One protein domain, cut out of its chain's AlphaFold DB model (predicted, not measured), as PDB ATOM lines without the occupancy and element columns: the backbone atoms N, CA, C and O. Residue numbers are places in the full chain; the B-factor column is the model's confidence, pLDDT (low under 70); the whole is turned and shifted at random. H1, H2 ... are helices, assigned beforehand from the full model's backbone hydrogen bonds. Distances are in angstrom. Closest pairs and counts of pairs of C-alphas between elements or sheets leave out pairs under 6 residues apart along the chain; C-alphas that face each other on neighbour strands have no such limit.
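This is residues 36 to 99 of the 177 residues of an uncharacterized protein of Helianthus annuus (UniProt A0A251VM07). Picture a long, single helical arm sticking out of a small head: residues 76 to 99 of H4 stand free, and the head is a loop of chain in which H1 and H3 run side by side in opposite directions, with the short H2 at the turn between them. The arm makes most of the length of the whole, and the 40 residues without it span 32 by 17 by 6 A. The printed part has 64 residues with four named helices, in the order H1, H2, H3, H4, and no named strand; the class is all helix. The whole is extended, with a radius of gyration of the C-alphas of 19.6 A, and the C-alphas span 63 by 21 by 13 A.

Start near the first printed residue with H1, residues 37 to 43, and look from there to H3, residues 60 to 72. The two touch, and their closest C-alphas, those of Val 40 and Ala 71, are 5.2 A apart. Their lines stand at a shallow tilt of 27 degrees, opposite ways, and H3 touches H1 with residues 67 to 72 alone. Between them along the chain comes H2, residues 47 to 54, which is apart from H1. H2 and H3 only just touch, and only at the corner by their link, with 3 pairs of C-alphas within 8 A; the closest are those of Val 54 and Tyr 60, 6.0 A apart. Their lines stand at a steep tilt of 56 degrees, opposite ways, and H3 touches H2 with residues 60 to 61 alone. Go on to H4, residues 74 to 99, which meets H3 only through their link. H4 is close to H1 but not clearly touching: the closest C-alphas, those of Asp 39 and Ser 74, are 7.4 A apart, and the lines are only just about perpendicular, at 73 degrees. H2 and H4 are apart. In H2, H3 and H4 every O i to N i+4 pair is within hydrogen-bond range; in H1, 2 of 3 are.

Find C-alpha 37 at (158.554, 233.487, 245.404); from there H1 runs 10.1 A to C-alpha 43. H2 covers 10.8 A from C-alpha 47 to C-alpha 54, and H3 covers 18.2 A from C-alpha 60 at (141.959, 245.281, 252.456) to C-alpha 72. H4 runs 37.6 A from C-alpha 74 to C-alpha 99, which you will find at (165.766, 203.439, 278.302).

The two C-alphas farthest apart are those of Thr 55 and Ala 99, at 63.1 A. The printed part has no cut, and the links H1 to H2, H2 to H3 and H3 to H4 are tight. The mean pLDDT of the printed part is 93.2, and no printed residue is under 70.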
ATOM      1  N   ILE A  36     160.814 232.846 249.219       92.06
ATOM      2  CA  ILE A  36     160.222 231.792 248.399       92.06
ATOM      3  C   ILE A  36     159.132 232.432 247.540       92.06
ATOM      4  O   ILE A  36     158.022 232.679 248.007       92.06
ATOM      5  N   PHE A  37     159.464 232.755 246.290       91.75
ATOM      6  CA  PHE A  37     158.554 233.487 245.404       91.75
ATOM      7  C   PHE A  37     157.245 232.745 245.131       91.75
ATOM      8  O   PHE A  37     156.213 233.401 245.035       91.75
ATOM      9  N   ASP A  38     157.261 231.413 245.086       94.31
ATOM     10  CA  ASP A  38     156.045 230.612 244.906       94.31
ATOM     11  C   ASP A  38     155.028 230.868 246.029       94.31
ATOM     12  O   ASP A  38     153.855 231.106 245.754       94.31
ATOM     13  N   ASP A  39     155.487 230.936 247.286       94.06
ATOM     14  CA  ASP A  39     154.628 231.238 248.439       94.06
ATOM     15  C   ASP A  39     154.017 232.648 248.317       94.06
ATOM     16  O   ASP A  39     152.862 232.867 248.679       94.06
ATOM     17  N   VAL A  40     154.775 233.611 247.780       93.81
ATOM     18  CA  VAL A  40     154.292 234.982 247.547       93.81
ATOM     19  C   VAL A  40     153.266 235.010 246.416       93.81
ATOM     20  O   VAL A  40     152.223 235.645 246.560       93.81
ATOM     21  N   LEU A  41     153.526 234.308 245.311       94.25
ATOM     22  CA  LEU A  41     152.624 234.241 244.158       94.25
ATOM     23  C   LEU A  41     151.259 233.650 244.525       94.25
ATOM     24  O   LEU A  41     150.252 234.113 243.999       94.25
ATOM     25  N   LEU A  42     151.206 232.703 245.468       94.38
ATOM     26  CA  LEU A  42     149.947 232.147 245.981       94.38
ATOM     27  C   LEU A  42     149.065 233.184 246.692       94.38
ATOM     28  O   LEU A  42     147.846 233.025 246.738       94.38
ATOM     29  N   VAL A  43     149.662 234.240 247.247       95.31
ATOM     30  CA  VAL A  43     148.935 235.312 247.942       95.31
ATOM     31  C   VAL A  43     148.509 236.421 246.982       95.31
ATOM     32  O   VAL A  43     147.570 237.160 247.277       95.31
ATOM     33  N   VAL A  44     149.160 236.555 245.822       94.75
ATOM     34  CA  VAL A  44     148.845 237.606 244.848       94.75
ATOM     35  C   VAL A  44     147.509 237.300 244.152       94.75
ATOM     36  O   VAL A  44     147.423 236.353 243.372       94.75
ATOM     37  N   PRO A  45     146.449 238.100 244.386       94.31
ATOM     38  CA  PRO A  45     145.154 237.887 243.764       94.31
ATOM     39  C   PRO A  45     145.191 238.251 242.280       94.31
ATOM     40  O   PRO A  45     145.998 239.065 241.817       94.31
ATOM     41  N   LEU A  46     144.217 237.733 241.534       95.50
ATOM     42  CA  LEU A  46     143.961 238.209 240.182       95.50
ATOM     43  C   LEU A  46     143.592 239.695 240.200       95.50
ATOM     44  O   LEU A  46     142.870 240.173 241.079       95.50
ATOM     45  N   ARG A  47     144.018 240.422 239.164       93.38
ATOM     46  CA  ARG A  47     143.797 241.871 239.036       93.38
ATOM     47  C   ARG A  47     142.331 242.270 239.246       93.38
ATOM     48  O   ARG A  47     142.053 243.239 239.946       93.38
ATOM     49  N   ALA A  48     141.397 241.521 238.660       94.88
ATOM     50  CA  ALA A  48     139.965 241.788 238.795       94.88
ATOM     51  C   ALA A  48     139.470 241.633 240.246       94.88
ATOM     52  O   ALA A  48     138.652 242.429 240.705       94.88
ATOM     53  N   GLU A  49     139.987 240.647 240.984       93.94
ATOM     54  CA  GLU A  49     139.645 240.458 242.394       93.94
ATOM     55  C   GLU A  49     140.220 241.555 243.276       93.94
ATOM     56  O   GLU A  49     139.507 242.063 244.140       93.94
ATOM     57  N   TYR A  50     141.475 241.941 243.034       95.25
ATOM     58  CA  TYR A  50     142.139 243.002 243.781       95.25
ATOM     59  C   TYR A  50     141.310 244.287 243.767       95.25
ATOM     60  O   TYR A  50     140.897 244.767 244.822       95.25
ATOM     61  N   TYR A  51     140.975 244.804 242.578       94.38
ATOM     62  CA  TYR A  51     140.197 246.043 242.480       94.38
ATOM     63  C   TYR A  51     138.800 245.894 243.077       94.38
ATOM     64  O   TYR A  51     138.352 246.788 243.788       94.38
ATOM     65  N   ARG A  52     138.139 244.747 242.869       95.19
ATOM     66  CA  ARG A  52     136.827 244.481 243.474       95.19
ATOM     67  C   ARG A  52     136.878 244.547 245.003       95.19
ATOM     68  O   ARG A  52     135.915 245.016 245.603       95.19
ATOM     69  N   ARG A  53     137.957 244.069 245.632       94.38
ATOM     70  CA  ARG A  53     138.134 244.096 247.093       94.38
ATOM     71  C   ARG A  53     138.501 245.491 247.591       94.38
ATOM     72  O   ARG A  53     137.819 245.984 248.480       94.38
ATOM     73  N   VAL A  54     139.460 246.165 246.951       94.25
ATOM     74  CA  VAL A  54     139.866 247.543 247.302       94.25
ATOM     75  C   VAL A  54     138.690 248.522 247.242       94.25
ATOM     76  O   VAL A  54     138.579 249.399 248.087       94.25
ATOM     77  N   THR A  55     137.782 248.373 246.271       92.81
ATOM     78  CA  THR A  55     136.596 249.246 246.185       92.81
ATOM     79  C   THR A  55     135.555 248.995 247.277       92.81
ATOM     80  O   THR A  55     134.685 249.833 247.482       92.81
ATOM     81  N   LYS A  56     135.594 247.827 247.929       94.75
ATOM     82  CA  LYS A  56     134.603 247.411 248.933       94.75
ATOM     83  C   LYS A  56     135.084 247.610 250.365       94.75
ATOM     84  O   LYS A  56     134.256 247.852 251.233       94.75
ATOM     85  N   ASP A  57     136.381 247.449 250.599       94.12
ATOM     86  CA  ASP A  57     137.003 247.457 251.918       94.12
ATOM     87  C   ASP A  57     138.328 248.225 251.840       94.12
ATOM     88  O   ASP A  57     139.257 247.832 251.130       94.12
ATOM     89  N   ASP A  58     138.409 249.336 252.569       92.06
ATOM     90  CA  ASP A  58     139.588 250.199 252.642       92.06
ATOM     91  C   ASP A  58     140.713 249.581 253.490       92.06
ATOM     92  O   ASP A  58     141.894 249.897 253.309       92.06
ATOM     93  N   THR A  59     140.377 248.643 254.379       96.38
ATOM     94  CA  THR A  59     141.343 247.903 255.198       96.38
ATOM     95  C   THR A  59     142.026 246.779 254.423       96.38
ATOM     96  O   THR A  59     143.119 246.345 254.809       96.38
ATOM     97  N   TYR A  60     141.452 246.371 253.286       94.81
ATOM     98  CA  TYR A  60     141.959 245.281 252.456       94.81
ATOM     99  C   TYR A  60     143.415 245.489 252.035       94.81
ATOM    100  O   TYR A  60     144.200 244.549 252.104       94.81
ATOM    101  N   ILE A  61     143.811 246.710 251.655       94.12
ATOM    102  CA  ILE A  61     145.196 246.994 251.239       94.12
ATOM    103  C   ILE A  61     146.171 246.703 252.384       94.12
ATOM    104  O   ILE A  61     147.176 246.026 252.184       94.12
ATOM    105  N   LYS A  62     145.847 247.153 253.603       94.62
ATOM    106  CA  LYS A  62     146.691 246.933 254.787       94.62
ATOM    107  C   LYS A  62     146.795 245.450 255.124       94.62
ATOM    108  O   LYS A  62     147.863 244.989 255.516       94.62
ATOM    109  N   GLN A  63     145.694 244.710 255.001       95.19
ATOM    110  CA  GLN A  63     145.707 243.268 255.225       95.19
ATOM    111  C   GLN A  63     146.516 242.550 254.141       95.19
ATOM    112  O   GLN A  63     147.373 241.736 254.459       95.19
ATOM    113  N   TYR A  64     146.332 242.928 252.879       94.88
ATOM    114  CA  TYR A  64     147.056 242.359 251.751       94.88
ATOM    115  C   TYR A  64     148.573 242.580 251.855       94.88
ATOM    116  O   TYR A  64     149.353 241.658 251.630       94.88
ATOM    117  N   GLU A  65     149.014 243.766 252.279       93.00
ATOM    118  CA  GLU A  65     150.429 244.027 252.567       93.00
ATOM    119  C   GLU A  65     150.980 243.144 253.693       93.00
ATOM    120  O   GLU A  65     152.129 242.699 253.616       93.00
ATOM    121  N   LYS A  66     150.183 242.883 254.741       93.25
ATOM    122  CA  LYS A  66     150.561 241.953 255.815       93.25
ATOM    123  C   LYS A  66     150.672 240.529 255.287       93.25
ATOM    124  O   LYS A  66     151.636 239.854 255.628       93.25
ATOM    125  N   ASP A  67     149.739 240.102 254.442       94.06
ATOM    126  CA  ASP A  67     149.728 238.758 253.865       94.06
ATOM    127  C   ASP A  67     150.942 238.547 252.946       94.06
ATOM    128  O   ASP A  67     151.630 237.531 253.058       94.06
ATOM    129  N   ILE A  68     151.282 239.535 252.106       94.06
ATOM    130  CA  ILE A  68     152.505 239.502 251.289       94.06
ATOM    131  C   ILE A  68     153.747 239.441 252.181       94.06
ATOM    132  O   ILE A  68     154.610 238.589 251.969       94.06
ATOM    133  N   ARG A  69     153.857 240.318 253.191       91.31
ATOM    134  CA  ARG A  69     155.003 240.309 254.119       91.31
ATOM    135  C   ARG A  69     155.138 238.966 254.825       91.31
ATOM    136  O   ARG A  69     156.235 238.423 254.914       91.31
ATOM    137  N   TYR A  70     154.028 238.410 255.287       92.44
ATOM    138  CA  TYR A  70     153.979 237.107 255.933       92.44
ATOM    139  C   TYR A  70     154.431 235.977 254.999       92.44
ATOM    140  O   TYR A  70     155.228 235.136 255.415       92.44
ATOM    141  N   ALA A  71     154.000 235.991 253.735       93.88
ATOM    142  CA  ALA A  71     154.457 235.039 252.725       93.88
ATOM    143  C   ALA A  71     155.957 235.181 252.434       93.88
ATOM    144  O   ALA A  71     156.669 234.184 252.377       93.88
ATOM    145  N   MET A  72     156.479 236.408 252.345       92.31
ATOM    146  CA  MET A  72     157.918 236.640 252.163       92.31
ATOM    147  C   MET A  72     158.757 236.109 253.337       92.31
ATOM    148  O   MET A  72     159.919 235.756 253.153       92.31
ATOM    149  N   LEU A  73     158.175 236.045 254.538       92.44
ATOM    150  CA  LEU A  73     158.803 235.529 255.757       92.44
ATOM    151  C   LEU A  73     158.562 234.025 255.975       92.44
ATOM    152  O   LEU A  73     158.968 233.487 257.009       92.44
ATOM    153  N   SER A  74     157.941 233.319 255.022       91.81
ATOM    154  CA  SER A  74     157.652 231.881 255.132       91.81
ATOM    155  C   SER A  74     158.913 231.040 255.364       91.81
ATOM    156  O   SER A  74     158.880 230.046 256.091       91.81
ATOM    157  N   CYS A  75     160.056 231.470 254.823       86.19
ATOM    158  CA  CYS A  75     161.345 230.810 255.014       86.19
ATOM    159  C   CYS A  75     161.806 230.798 256.481       86.19
ATOM    160  O   CYS A  75     162.447 229.840 256.914       86.19
ATOM    161  N   LEU A  76     161.449 231.817 257.276       88.56
ATOM    162  CA  LEU A  76     161.735 231.837 258.714       88.56
ATOM    163  C   LEU A  76     160.944 230.767 259.452       88.56
ATOM    164  O   LEU A  76     161.474 230.108 260.345       88.56
ATOM    165  N   ARG A  77     159.681 230.585 259.063       86.56
ATOM    166  CA  ARG A  77     158.823 229.557 259.642       86.56
ATOM    167  C   ARG A  77     159.351 228.165 259.342       86.56
ATOM    168  O   ARG A  77     159.534 227.400 260.279       86.56
ATOM    169  N   LYS A  78     159.656 227.882 258.072       87.94
ATOM    170  CA  LYS A  78     160.218 226.594 257.639       87.94
ATOM    171  C   LYS A  78     161.483 226.253 258.444       87.94
ATOM    172  O   LYS A  78     161.558 225.191 259.048       87.94
ATOM    173  N   ARG A  79     162.408 227.213 258.599       88.12
ATOM    174  CA  ARG A  79     163.603 227.044 259.452       88.12
ATOM    175  C   ARG A  79     163.281 226.808 260.929       88.12
ATOM    176  O   ARG A  79     163.964 226.033 261.596       88.12
ATOM    177  N   TYR A  80     162.297 227.510 261.486       87.62
ATOM    178  CA  TYR A  80     161.886 227.304 262.877       87.62
ATOM    179  C   TYR A  80     161.306 225.899 263.091       87.62
ATOM    180  O   TYR A  80     161.687 225.224 264.045       87.62
ATOM    181  N   GLU A  81     160.439 225.445 262.186       90.12
ATOM    182  CA  GLU A  81     159.842 224.107 262.211       90.12
ATOM    183  C   GLU A  81     160.907 223.007 262.102       90.12
ATOM    184  O   GLU A  81     160.893 222.063 262.889       90.12
ATOM    185  N   GLU A  82     161.882 223.156 261.201       91.88
ATOM    186  CA  GLU A  82     163.011 222.226 261.063       91.88
ATOM    187  C   GLU A  82     163.850 222.123 262.344       91.88
ATOM    188  O   GLU A  82     164.163 221.020 262.794       91.88
ATOM    189  N   ARG A  83     164.178 223.259 262.977       89.94
ATOM    190  CA  ARG A  83     164.902 223.274 264.263       89.94
ATOM    191  C   ARG A  83     164.101 222.597 265.365       89.94
ATOM    192  O   ARG A  83     164.650 221.808 266.128       89.94
ATOM    193  N   MET A  84     162.805 222.890 265.443       90.69
ATOM    194  CA  MET A  84     161.922 222.288 266.435       90.69
ATOM    195  C   MET A  84     161.848 220.770 266.250       90.69
ATOM    196  O   MET A  84     162.002 220.034 267.220       90.69
ATOM    197  N   LYS A  85     161.708 220.301 265.004       94.75
ATOM    198  CA  LYS A  85     161.722 218.875 264.663       94.75
ATOM    199  C   LYS A  85     163.035 218.207 265.075       94.75
ATOM    200  O   LYS A  85     162.994 217.177 265.737       94.75
ATOM    201  N   LYS A  86     164.179 218.822 264.754       94.81
ATOM    202  CA  LYS A  86     165.503 218.303 265.126       94.81
ATOM    203  C   LYS A  86     165.690 218.215 266.642       94.81
ATOM    204  O   LYS A  86     166.177 217.207 267.137       94.81
ATOM    205  N   ASN A  87     165.281 219.244 267.384       92.81
ATOM    206  CA  ASN A  87     165.384 219.244 268.846       92.81
ATOM    207  C   ASN A  87     164.518 218.142 269.475       92.81
ATOM    208  O   ASN A  87     164.941 217.492 270.427       92.81
ATOM    209  N   VAL A  88     163.309 217.925 268.948       95.94
ATOM    210  CA  VAL A  88     162.427 216.842 269.404       95.94
ATOM    211  C   VAL A  88     163.041 215.474 269.099       95.94
ATOM    212  O   VAL A  88     163.039 214.610 269.970       95.94
ATOM    213  N   GLU A  89     163.605 215.287 267.907       96.69
ATOM    214  CA  GLU A  89     164.288 214.048 267.513       96.69
ATOM    215  C   GLU A  89     165.483 213.741 268.432       96.69
ATOM    216  O   GLU A  89     165.579 212.641 268.969       96.69
ATOM    217  N   GLU A  90     166.315 214.741 268.737       96.50
ATOM    218  CA  GLU A  90     167.437 214.593 269.674       96.50
ATOM    219  C   GLU A  90     166.974 214.217 271.093       96.50
ATOM    220  O   GLU A  90     167.583 213.371 271.753       96.50
ATOM    221  N   MET A  91     165.879 214.810 271.580       96.00
ATOM    222  CA  MET A  91     165.297 214.435 272.872       96.00
ATOM    223  C   MET A  91     164.810 212.983 272.880       96.00
ATOM    224  O   MET A  91     165.059 212.267 273.849       96.00
ATOM    225  N   VAL A  92     164.138 212.545 271.813       96.81
ATOM    226  CA  VAL A  92     163.654 211.165 271.667       96.81
ATOM    227  C   VAL A  92     164.824 210.181 271.628       96.81
ATOM    228  O   VAL A  92     164.794 209.178 272.339       96.81
ATOM    229  N   ASP A  93     165.886 210.489 270.886       96.75
ATOM    230  CA  ASP A  93     167.088 209.651 270.821       96.75
ATOM    231  C   ASP A  93     167.799 209.548 272.174       96.75
ATOM    232  O   ASP A  93     168.241 208.468 272.579       96.75
ATOM    233  N   ASN A  94     167.897 210.658 272.908       95.31
ATOM    234  CA  ASN A  94     168.465 210.658 274.253       95.31
ATOM    235  C   ASN A  94     167.614 209.828 275.224       95.31
ATOM    236  O   ASN A  94     168.168 209.051 276.000       95.31
ATOM    237  N   LEU A  95     166.284 209.929 275.148       94.25
ATOM    238  CA  LEU A  95     165.370 209.100 275.938       94.25
ATOM    239  C   LEU A  95     165.506 207.614 275.594       94.25
ATOM    240  O   LEU A  95     165.555 206.789 276.503       94.25
ATOM    241  N   LYS A  96     165.637 207.272 274.309       94.88
ATOM    242  CA  LYS A  96     165.863 205.893 273.866       94.88
ATOM    243  C   LYS A  96     167.158 205.319 274.448       94.88
ATOM    244  O   LYS A  96     167.136 204.228 275.008       94.88
ATOM    245  N   LYS A  97     168.258 206.081 274.411       93.75
ATOM    246  CA  LYS A  97     169.537 205.685 275.031       93.75
ATOM    247  C   LYS A  97     169.431 205.515 276.547       93.75
ATOM    248  O   LYS A  97     170.099 204.656 277.112       93.75
ATOM    249  N   VAL A  98     168.644 206.351 277.227       90.00
ATOM    250  CA  VAL A  98     168.403 206.207 278.672       90.00
ATOM    251  C   VAL A  98     167.593 204.944 278.954       90.00
ATOM    252  O   VAL A  98     167.951 204.207 279.862       90.00
ATOM    253  N   ALA A  99     166.559 204.657 278.161       84.12
ATOM    254  CA  ALA A  99     165.766 203.439 278.302       84.12
ATOM    255  C   ALA A  99     166.611 202.172 278.082       84.12
ATOM    256  O   ALA A  99     166.546 201.266 278.903       84.12
TER     257      ALA A  99